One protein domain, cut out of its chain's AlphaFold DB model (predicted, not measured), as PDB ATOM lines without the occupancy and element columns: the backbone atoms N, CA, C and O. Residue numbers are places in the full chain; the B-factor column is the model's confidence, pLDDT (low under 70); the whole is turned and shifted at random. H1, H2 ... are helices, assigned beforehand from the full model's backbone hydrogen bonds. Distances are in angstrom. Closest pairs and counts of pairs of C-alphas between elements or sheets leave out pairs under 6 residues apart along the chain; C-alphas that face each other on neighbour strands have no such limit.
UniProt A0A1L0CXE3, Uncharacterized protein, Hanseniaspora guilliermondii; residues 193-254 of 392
ATOM      1  N   SER A 193     -46.575  -9.616  16.615       74.62
ATOM      2  CA  SER A 193     -46.334  -9.250  15.210       74.62
ATOM      3  C   SER A 193     -45.041  -8.447  15.002       74.62
ATOM      4  O   SER A 193     -44.416  -8.552  13.946       74.62
ATOM      5  N   VAL A 194     -44.560  -7.721  16.022       74.12
ATOM      6  CA  VAL A 194     -43.264  -7.015  15.983       74.12
ATOM      7  C   VAL A 194     -42.088  -7.999  15.956       74.12
ATOM      8  O   VAL A 194     -41.040  -7.711  15.373       74.12
ATOM      9  N   LEU A 195     -42.254  -9.180  16.562       70.56
ATOM     10  CA  LEU A 195     -41.224 -10.216  16.607       70.56
ATOM     11  C   LEU A 195     -41.146 -11.007  15.303       70.56
ATOM     12  O   LEU A 195     -40.057 -11.204  14.761       70.56
ATOM     13  N   ASN A 196     -42.309 -11.420  14.802       64.19
ATOM     14  CA  ASN A 196     -42.399 -12.219  13.589       64.19
ATOM     15  C   ASN A 196     -42.158 -11.405  12.321       64.19
ATOM     16  O   ASN A 196     -41.942 -12.027  11.287       64.19
ATOM     17  N   ASN A 197     -42.088 -10.061  12.421       60.31
ATOM     18  CA  ASN A 197     -41.830  -9.139  11.315       60.31
ATOM     19  C   ASN A 197     -42.523  -9.671  10.063       60.31
ATOM     20  O   ASN A 197     -41.836 -10.215   9.194       60.31
ATOM     21  N   ASP A 198     -43.854  -9.548   9.997       65.38
ATOM     22  CA  ASP A 198     -44.685  -9.957   8.852       65.38
ATOM     23  C   ASP A 198     -44.355  -9.084   7.625       65.38
ATOM     24  O   ASP A 198     -45.142  -8.300   7.092       65.38
ATOM     25  N   LYS A 199     -43.097  -9.162   7.205       74.88
ATOM     26  CA  LYS A 199     -42.419  -8.355   6.215       74.88
ATOM     27  C   LYS A 199     -42.731  -8.991   4.877       74.88
ATOM     28  O   LYS A 199     -41.889  -9.633   4.250       74.88
ATOM     29  N   LEU A 200     -43.972  -8.809   4.459       78.50
ATOM     30  CA  LEU A 200     -44.420  -9.201   3.139       78.50
ATOM     31  C   LEU A 200     -43.810  -8.242   2.115       78.50
ATOM     32  O   LEU A 200     -43.917  -7.020   2.219       78.50
ATOM     33  N   SER A 201     -43.066  -8.801   1.166       80.44
ATOM     34  CA  SER A 201     -42.659  -8.102  -0.054       80.44
ATOM     35  C   SER A 201     -43.671  -8.437  -1.140       80.44
ATOM     36  O   SER A 201     -44.226  -9.531  -1.105       80.44
ATOM     37  N   VAL A 202     -43.854  -7.556  -2.125       80.81
ATOM     38  CA  VAL A 202     -44.718  -7.817  -3.291       80.81
ATOM     39  C   VAL A 202     -44.350  -9.151  -3.965       80.81
ATOM     40  O   VAL A 202     -45.215  -9.954  -4.277       80.81
ATOM     41  N   LYS A 203     -43.052  -9.484  -4.028       82.69
ATOM     42  CA  LYS A 203     -42.564 -10.778  -4.546       82.69
ATOM     43  C   LYS A 203     -42.972 -11.998  -3.707       82.69
ATOM     44  O   LYS A 203     -42.963 -13.111  -4.207       82.69
ATOM     45  N   LYS A 204     -43.264 -11.804  -2.417       78.56
ATOM     46  CA  LYS A 204     -43.633 -12.870  -1.470       78.56
ATOM     47  C   LYS A 204     -45.154 -13.028  -1.345       78.56
ATOM     48  O   LYS A 204     -45.581 -13.882  -0.586       78.56
ATOM     49  N   ILE A 205     -45.958 -12.243  -2.072       79.50
ATOM     50  CA  ILE A 205     -47.426 -12.332  -2.038       79.50
ATOM     51  C   ILE A 205     -47.890 -13.739  -2.424       79.50
ATOM     52  O   ILE A 205     -48.603 -14.372  -1.656       79.50
ATOM     53  N   GLN A 206     -47.409 -14.254  -3.559       73.69
ATOM     54  CA  GLN A 206     -47.834 -15.553  -4.084       73.69
ATOM     55  C   GLN A 206     -47.449 -16.716  -3.163       73.69
ATOM     56  O   GLN A 206     -48.223 -17.643  -3.003       73.69
ATOM     57  N   ASN A 207     -46.297 -16.654  -2.489       75.06
ATOM     58  CA  ASN A 207     -45.833 -17.738  -1.611       75.06
ATOM     59  C   ASN A 207     -46.560 -17.781  -0.254       75.06
ATOM     60  O   ASN A 207     -46.267 -18.643   0.570       75.06
ATOM     61  N   VAL A 208     -47.470 -16.841   0.009       72.62
ATOM     62  CA  VAL A 208     -48.224 -16.713   1.266       72.62
ATOM     63  C   VAL A 208     -49.652 -17.248   1.063       72.62
ATOM     64  O   VAL A 208     -50.627 -16.680   1.527       72.62
ATOM     65  N   LEU A 209     -49.766 -18.398   0.383       58.66
ATOM     66  CA  LEU A 209     -51.022 -19.134   0.142       58.66
ATOM     67  C   LEU A 209     -51.699 -19.678   1.417       58.66
ATOM     68  O   LEU A 209     -52.808 -20.181   1.343       58.66
ATOM     69  N   MET A 210     -51.046 -19.597   2.578       59.03
ATOM     70  CA  MET A 210     -51.608 -20.035   3.867       59.03
ATOM     71  C   MET A 210     -52.552 -18.995   4.498       59.03
ATOM     72  O   MET A 210     -53.083 -19.238   5.576       59.03
ATOM     73  N   ASN A 211     -52.714 -17.822   3.879       64.44
ATOM     74  CA  ASN A 211     -53.633 -16.791   4.348       64.44
ATOM     75  C   ASN A 211     -54.878 -16.783   3.457       64.44
ATOM     76  O   ASN A 211     -54.777 -16.431   2.282       64.44
ATOM     77  N   ASP A 212     -56.044 -17.059   4.038       68.06
ATOM     78  CA  ASP A 212     -57.344 -17.081   3.344       68.06
ATOM     79  C   ASP A 212     -57.585 -15.802   2.510       68.06
ATOM     80  O   ASP A 212     -58.029 -15.842   1.365       68.06
ATOM     81  N   LYS A 213     -57.110 -14.658   3.021       67.25
ATOM     82  CA  LYS A 213     -57.201 -13.327   2.394       67.25
ATOM     83  C   LYS A 213     -56.493 -13.190   1.042       67.25
ATOM     84  O   LYS A 213     -56.835 -12.304   0.267       67.25
ATOM     85  N   THR A 214     -55.457 -13.989   0.784       71.88
ATOM     86  CA  THR A 214     -54.722 -13.952  -0.492       71.88
ATOM     87  C   THR A 214     -55.488 -14.686  -1.594       71.88
ATOM     88  O   THR A 214     -55.320 -14.356  -2.766       71.88
ATOM     89  N   ILE A 215     -56.323 -15.659  -1.215       73.69
ATOM     90  CA  ILE A 215     -57.137 -16.476  -2.120       73.69
ATOM     91  C   ILE A 215     -58.461 -15.768  -2.434       73.69
ATOM     92  O   ILE A 215     -58.905 -15.808  -3.576       73.69
ATOM     93  N   GLU A 216     -59.050 -15.090  -1.444       81.88
ATOM     94  CA  GLU A 216     -60.316 -14.356  -1.588       81.88
ATOM     95  C   GLU A 216     -60.210 -13.159  -2.549       81.88
ATOM     96  O   GLU A 216     -60.965 -13.094  -3.513       81.88
ATOM     97  N   ASP A 217     -59.259 -12.238  -2.325       84.69
ATOM     98  CA  ASP A 217     -59.111 -11.002  -3.112       84.69
ATOM     99  C   ASP A 217     -57.623 -10.667  -3.385       84.69
ATOM    100  O   ASP A 217     -56.992  -9.908  -2.628       84.69
ATOM    101  N   PRO A 218     -57.027 -11.152  -4.491       82.56
ATOM    102  CA  PRO A 218     -55.592 -10.989  -4.749       82.56
ATOM    103  C   PRO A 218     -55.175  -9.519  -4.928       82.56
ATOM    104  O   PRO A 218     -54.147  -9.092  -4.397       82.56
ATOM    105  N   THR A 219     -55.996  -8.711  -5.608       86.38
ATOM    106  CA  THR A 219     -55.712  -7.291  -5.893       86.38
ATOM    107  C   THR A 219     -55.732  -6.430  -4.629       86.38
ATOM    108  O   THR A 219     -54.884  -5.557  -4.436       86.38
ATOM    109  N   LYS A 220     -56.689  -6.679  -3.728       87.44
ATOM    110  CA  LYS A 220     -56.813  -5.950  -2.459       87.44
ATOM    111  C   LYS A 220     -55.636  -6.265  -1.539       87.44
ATOM    112  O   LYS A 220     -55.036  -5.356  -0.963       87.44
ATOM    113  N   PHE A 221     -55.257  -7.539  -1.463       83.81
ATOM    114  CA  PHE A 221     -54.104  -7.975  -0.686       83.81
ATOM    115  C   PHE A 221     -52.780  -7.411  -1.235       83.81
ATOM    116  O   PHE A 221     -51.922  -6.979  -0.461       83.81
ATOM    117  N   GLU A 222     -52.620  -7.334  -2.561       85.69
ATOM    118  CA  GLU A 222     -51.461  -6.686  -3.183       85.69
ATOM    119  C   GLU A 222     -51.352  -5.206  -2.794       85.69
ATOM    120  O   GLU A 222     -50.282  -4.757  -2.367       85.69
ATOM    121  N   LEU A 223     -52.458  -4.457  -2.881       89.44
ATOM    122  CA  LEU A 223     -52.507  -3.050  -2.482       89.44
ATOM    123  C   LEU A 223     -52.137  -2.863  -1.005       89.44
ATOM    124  O   LEU A 223     -51.360  -1.964  -0.678       89.44
ATOM    125  N   GLU A 224     -52.618  -3.728  -0.112       86.81
ATOM    126  CA  GLU A 224     -52.257  -3.691   1.310       86.81
ATOM    127  C   GLU A 224     -50.766  -3.965   1.549       86.81
ATOM    128  O   GLU A 224     -50.118  -3.265   2.334       86.81
ATOM    129  N   VAL A 225     -50.188  -4.964   0.873       87.44
ATOM    130  CA  VAL A 225     -48.756  -5.284   0.981       87.44
ATOM    131  C   VAL A 225     -47.901  -4.151   0.418       87.44
ATOM    132  O   VAL A 225     -46.878  -3.800   1.017       87.44
ATOM    133  N   ARG A 226     -48.327  -3.542  -0.693       89.44
ATOM    134  CA  ARG A 226     -47.676  -2.370  -1.282       89.44
ATOM    135  C   ARG A 226     -47.728  -1.177  -0.335       89.44
ATOM    136  O   ARG A 226     -46.679  -0.604  -0.052       89.44
ATOM    137  N   LYS A 227     -48.892  -0.880   0.250       90.88
ATOM    138  CA  LYS A 227     -49.056   0.172   1.263       90.88
ATOM    139  C   LYS A 227     -48.150  -0.065   2.474       90.88
ATOM    140  O   LYS A 227     -47.386   0.823   2.838       90.88
ATOM    141  N   LYS A 228     -48.116  -1.282   3.032       88.12
ATOM    142  CA  LYS A 228     -47.204  -1.650   4.136       88.12
ATOM    143  C   LYS A 228     -45.726  -1.549   3.745       88.12
ATOM    144  O   LYS A 228     -44.870  -1.247   4.578       88.12
ATOM    145  N   ALA A 229     -45.373  -1.846   2.494       89.12
ATOM    146  CA  ALA A 229     -44.007  -1.688   1.997       89.12
ATOM    147  C   ALA A 229     -43.620  -0.208   1.858       89.12
ATOM    148  O   ALA A 229     -42.514   0.168   2.252       89.12
ATOM    149  N   GLU A 230     -44.532   0.623   1.355       91.62
ATOM    150  CA  GLU A 230     -44.376   2.074   1.277       91.62
ATOM    151  C   GLU A 230     -44.291   2.707   2.667       91.62
ATOM    152  O   GLU A 230     -43.408   3.524   2.895       91.62
ATOM    153  N   GLU A 231     -45.120   2.287   3.624       91.50
ATOM    154  CA  GLU A 231     -45.042   2.710   5.027       91.50
ATOM    155  C   GLU A 231     -43.684   2.361   5.644       91.50
ATOM    156  O   GLU A 231     -43.057   3.213   6.270       91.50
ATOM    157  N   ARG A 232     -43.156   1.151   5.402       89.62
ATOM    158  CA  ARG A 232     -41.802   0.776   5.850       89.62
ATOM    159  C   ARG A 232     -40.714   1.641   5.217       89.62
ATOM    160  O   ARG A 232     -39.747   1.982   5.895       89.62
ATOM    161  N   LYS A 233     -40.852   1.979   3.930       92.44
ATOM    162  CA  LYS A 233     -39.920   2.877   3.238       92.44
ATOM    163  C   LYS A 233     -39.997   4.289   3.824       92.44
ATOM    164  O   LYS A 233     -38.970   4.827   4.218       92.44
ATOM    165  N   LYS A 234     -41.205   4.834   3.983       95.56
ATOM    166  CA  LYS A 234     -41.454   6.142   4.605       95.56
ATOM    167  C   LYS A 234     -40.900   6.204   6.027       95.56
ATOM    168  O   LYS A 234     -40.212   7.160   6.354       95.56
ATOM    169  N   ALA A 235     -41.116   5.173   6.847       94.25
ATOM    170  CA  ALA A 235     -40.577   5.102   8.205       94.25
ATOM    171  C   ALA A 235     -39.038   5.077   8.225       94.25
ATOM    172  O   ALA A 235     -38.417   5.735   9.056       94.25
ATOM    173  N   HIS A 236     -38.407   4.354   7.295       93.56
ATOM    174  CA  HIS A 236     -36.951   4.358   7.140       93.56
ATOM    175  C   HIS A 236     -36.416   5.733   6.716       93.56
ATOM    176  O   HIS A 236     -35.409   6.195   7.254       93.56
ATOM    177  N   ASP A 237     -37.087   6.388   5.772       96.44
ATOM    178  CA  ASP A 237     -36.682   7.694   5.259       96.44
ATOM    179  C   ASP A 237     -36.882   8.792   6.315       96.44
ATOM    180  O   ASP A 237     -35.982   9.608   6.509       96.44
ATOM    181  N   LEU A 238     -37.978   8.741   7.077       97.12
ATOM    182  CA  LEU A 238     -38.229   9.621   8.222       97.12
ATOM    183  C   LEU A 238     -37.154   9.454   9.304       97.12
ATOM    184  O   LEU A 238     -36.601  10.436   9.788       97.12
ATOM    185  N   GLU A 239     -36.782   8.217   9.646       95.00
ATOM    186  CA  GLU A 239     -35.718   7.958  10.626       95.00
ATOM    187  C   GLU A 239     -34.334   8.413  10.120       95.00
ATOM    188  O   GLU A 239     -33.491   8.853  10.904       95.00
ATOM    189  N   ASN A 240     -34.076   8.346   8.809       96.56
ATOM    190  CA  ASN A 240     -32.865   8.920   8.217       96.56
ATOM    191  C   ASN A 240     -32.862  10.450   8.289       96.56
ATOM    192  O   ASN A 240     -31.823  11.030   8.602       96.56
ATOM    193  N   GLN A 241     -34.000  11.091   8.010       96.44
ATOM    194  CA  GLN A 241     -34.160  12.542   8.129       96.44
ATOM    195  C   GLN A 241     -33.951  12.990   9.577       96.44
ATOM    196  O   GLN A 241     -33.107  13.849   9.824       96.44
ATOM    197  N   ARG A 242     -34.582  12.307  10.539       96.56
ATOM    198  CA  ARG A 242     -34.397  12.543  11.976       96.56
ATOM    199  C   ARG A 242     -32.923  12.452  12.385       96.56
ATOM    200  O   ARG A 242     -32.390  13.367  13.005       96.56
ATOM    201  N   ARG A 243     -32.216  11.391  11.968       93.81
ATOM    202  CA  ARG A 243     -30.767  11.241  12.222       93.81
ATOM    203  C   ARG A 243     -29.924  12.333  11.563       93.81
ATOM    204  O   ARG A 243     -28.915  12.747  12.130       93.81
ATOM    205  N   LYS A 244     -30.307  12.793  10.368       94.94
ATOM    206  CA  LYS A 244     -29.627  13.893   9.675       94.94
ATOM    207  C   LYS A 244     -29.773  15.192  10.464       94.94
ATOM    208  O   LYS A 244     -28.767  15.854  10.702       94.94
ATOM    209  N   GLU A 245     -30.976  15.520  10.914       94.94
ATOM    210  CA  GLU A 245     -31.239  16.710  11.729       94.94
ATOM    211  C   GLU A 245     -30.476  16.677  13.057       94.94
ATOM    212  O   GLU A 245     -29.801  17.645  13.398       94.94
ATOM    213  N   GLU A 246     -30.482  15.542  13.763       94.12
ATOM    214  CA  GLU A 246     -29.677  15.365  14.980       94.12
ATOM    215  C   GLU A 246     -28.177  15.547  14.723       94.12
ATOM    216  O   GLU A 246     -27.472  16.132  15.542       94.12
ATOM    217  N   SER A 247     -27.668  15.058  13.587       91.88
ATOM    218  CA  SER A 247     -26.254  15.221  13.233       91.88
ATOM    219  C   SER A 247     -25.878  16.675  12.936       91.88
ATOM    220  O   SER A 247     -24.756  17.080  13.236       91.88
ATOM    221  N   LEU A 248     -26.806  17.463  12.381       88.94
ATOM    222  CA  LEU A 248     -26.606  18.891  12.138       88.94
ATOM    223  C   LEU A 248     -26.583  19.663  13.459       88.94
ATOM    224  O   LEU A 248     -25.627  20.396  13.692       88.94
ATOM    225  N   LYS A 249     -27.539  19.401  14.358       90.31
ATOM    226  CA  LYS A 249     -27.564  19.999  15.704       90.31
ATOM    227  C   LYS A 249     -26.286  19.690  16.485       90.31
ATOM    228  O   LYS A 249     -25.610  20.600  16.947       90.31
ATOM    229  N   LYS A 250     -25.859  18.422  16.510       88.69
ATOM    230  CA  LYS A 250     -24.592  18.021  17.155       88.69
ATOM    231  C   LYS A 250     -23.365  18.699  16.548       88.69
ATOM    232  O   LYS A 250     -22.391  18.943  17.250       88.69
ATOM    233  N   ARG A 251     -23.380  18.973  15.240       82.50
ATOM    234  CA  ARG A 251     -22.289  19.677  14.554       82.50
ATOM    235  C   ARG A 251     -22.248  21.161  14.921       82.50
ATOM    236  O   ARG A 251     -21.158  21.722  14.964       82.50
ATOM    237  N   GLU A 252     -23.401  21.780  15.150       79.56
ATOM    238  CA  GLU A 252     -23.505  23.159  15.640       79.56
ATOM    239  C   GLU A 252     -23.080  23.261  17.111       79.56
ATOM    240  O   GLU A 252     -22.320  24.160  17.464       79.56
ATOM    241  N   GLU A 253     -23.482  22.292  17.937       79.12
ATOM    242  CA  GLU A 253     -23.120  22.191  19.359       79.12
ATOM    243  C   GLU A 253     -21.645  21.831  19.592       79.12
ATOM    244  O   GLU A 253     -21.089  22.175  20.633       79.12
ATOM    245  N   GLN A 254     -20.979  21.179  18.628       71.56
ATOM    246  CA  GLN A 254     -19.526  20.968  18.628       71.56
ATOM    247  C   GLN A 254     -18.771  22.287  18.382       71.56
ATOM    248  O   GLN A 254     -18.033  22.468  17.408       71.56
TER     249      GLN A 254
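What this domain is: This is residues 193 to 254 of the 392 residues of an uncharacterized protein of Hanseniaspora guilliermondii (UniProt A0A1L0CXE3). One long straight helix, H3, makes the length of a rod, and its residues 233 to 253 stick out free, with Gln 254 after them. A loose stretch, residues 197 to 211, and two short helices, H1 and H2, lie toward the other end. The printed part has 62 residues, with three named helices in the order H1, H2, H3 and no named strand: all helix. It is extended, with a radius of gyration of the C-alphas of 17.5 A and spans of 57 by 23 by 15 A.

Where its parts are: H1 is residues 193 to 196, from C-alpha 193 at (-46.334, -9.250, 15.210). H2 is residues 212 to 216. H3, residues 218 to 253, is 52.3 A long and ends at C-alpha 253 at (-23.120, 22.191, 19.359).

How they stand to each other: H1 is apart from H2 and H3. H2 and H3 are close but not clearly touching; their closest C-alphas, of Thr 214 and Phe 221, are 6.0 A apart. Every O i to N i+4 pair is within hydrogen-bond range in H2 and H3; H1 is too short for one.

The domain as a whole: The printed part has no cut. H1 to H2 is a long link, H2 to H3 tight. Residues 196 to 198 and 209 to 213 have pLDDT under 70.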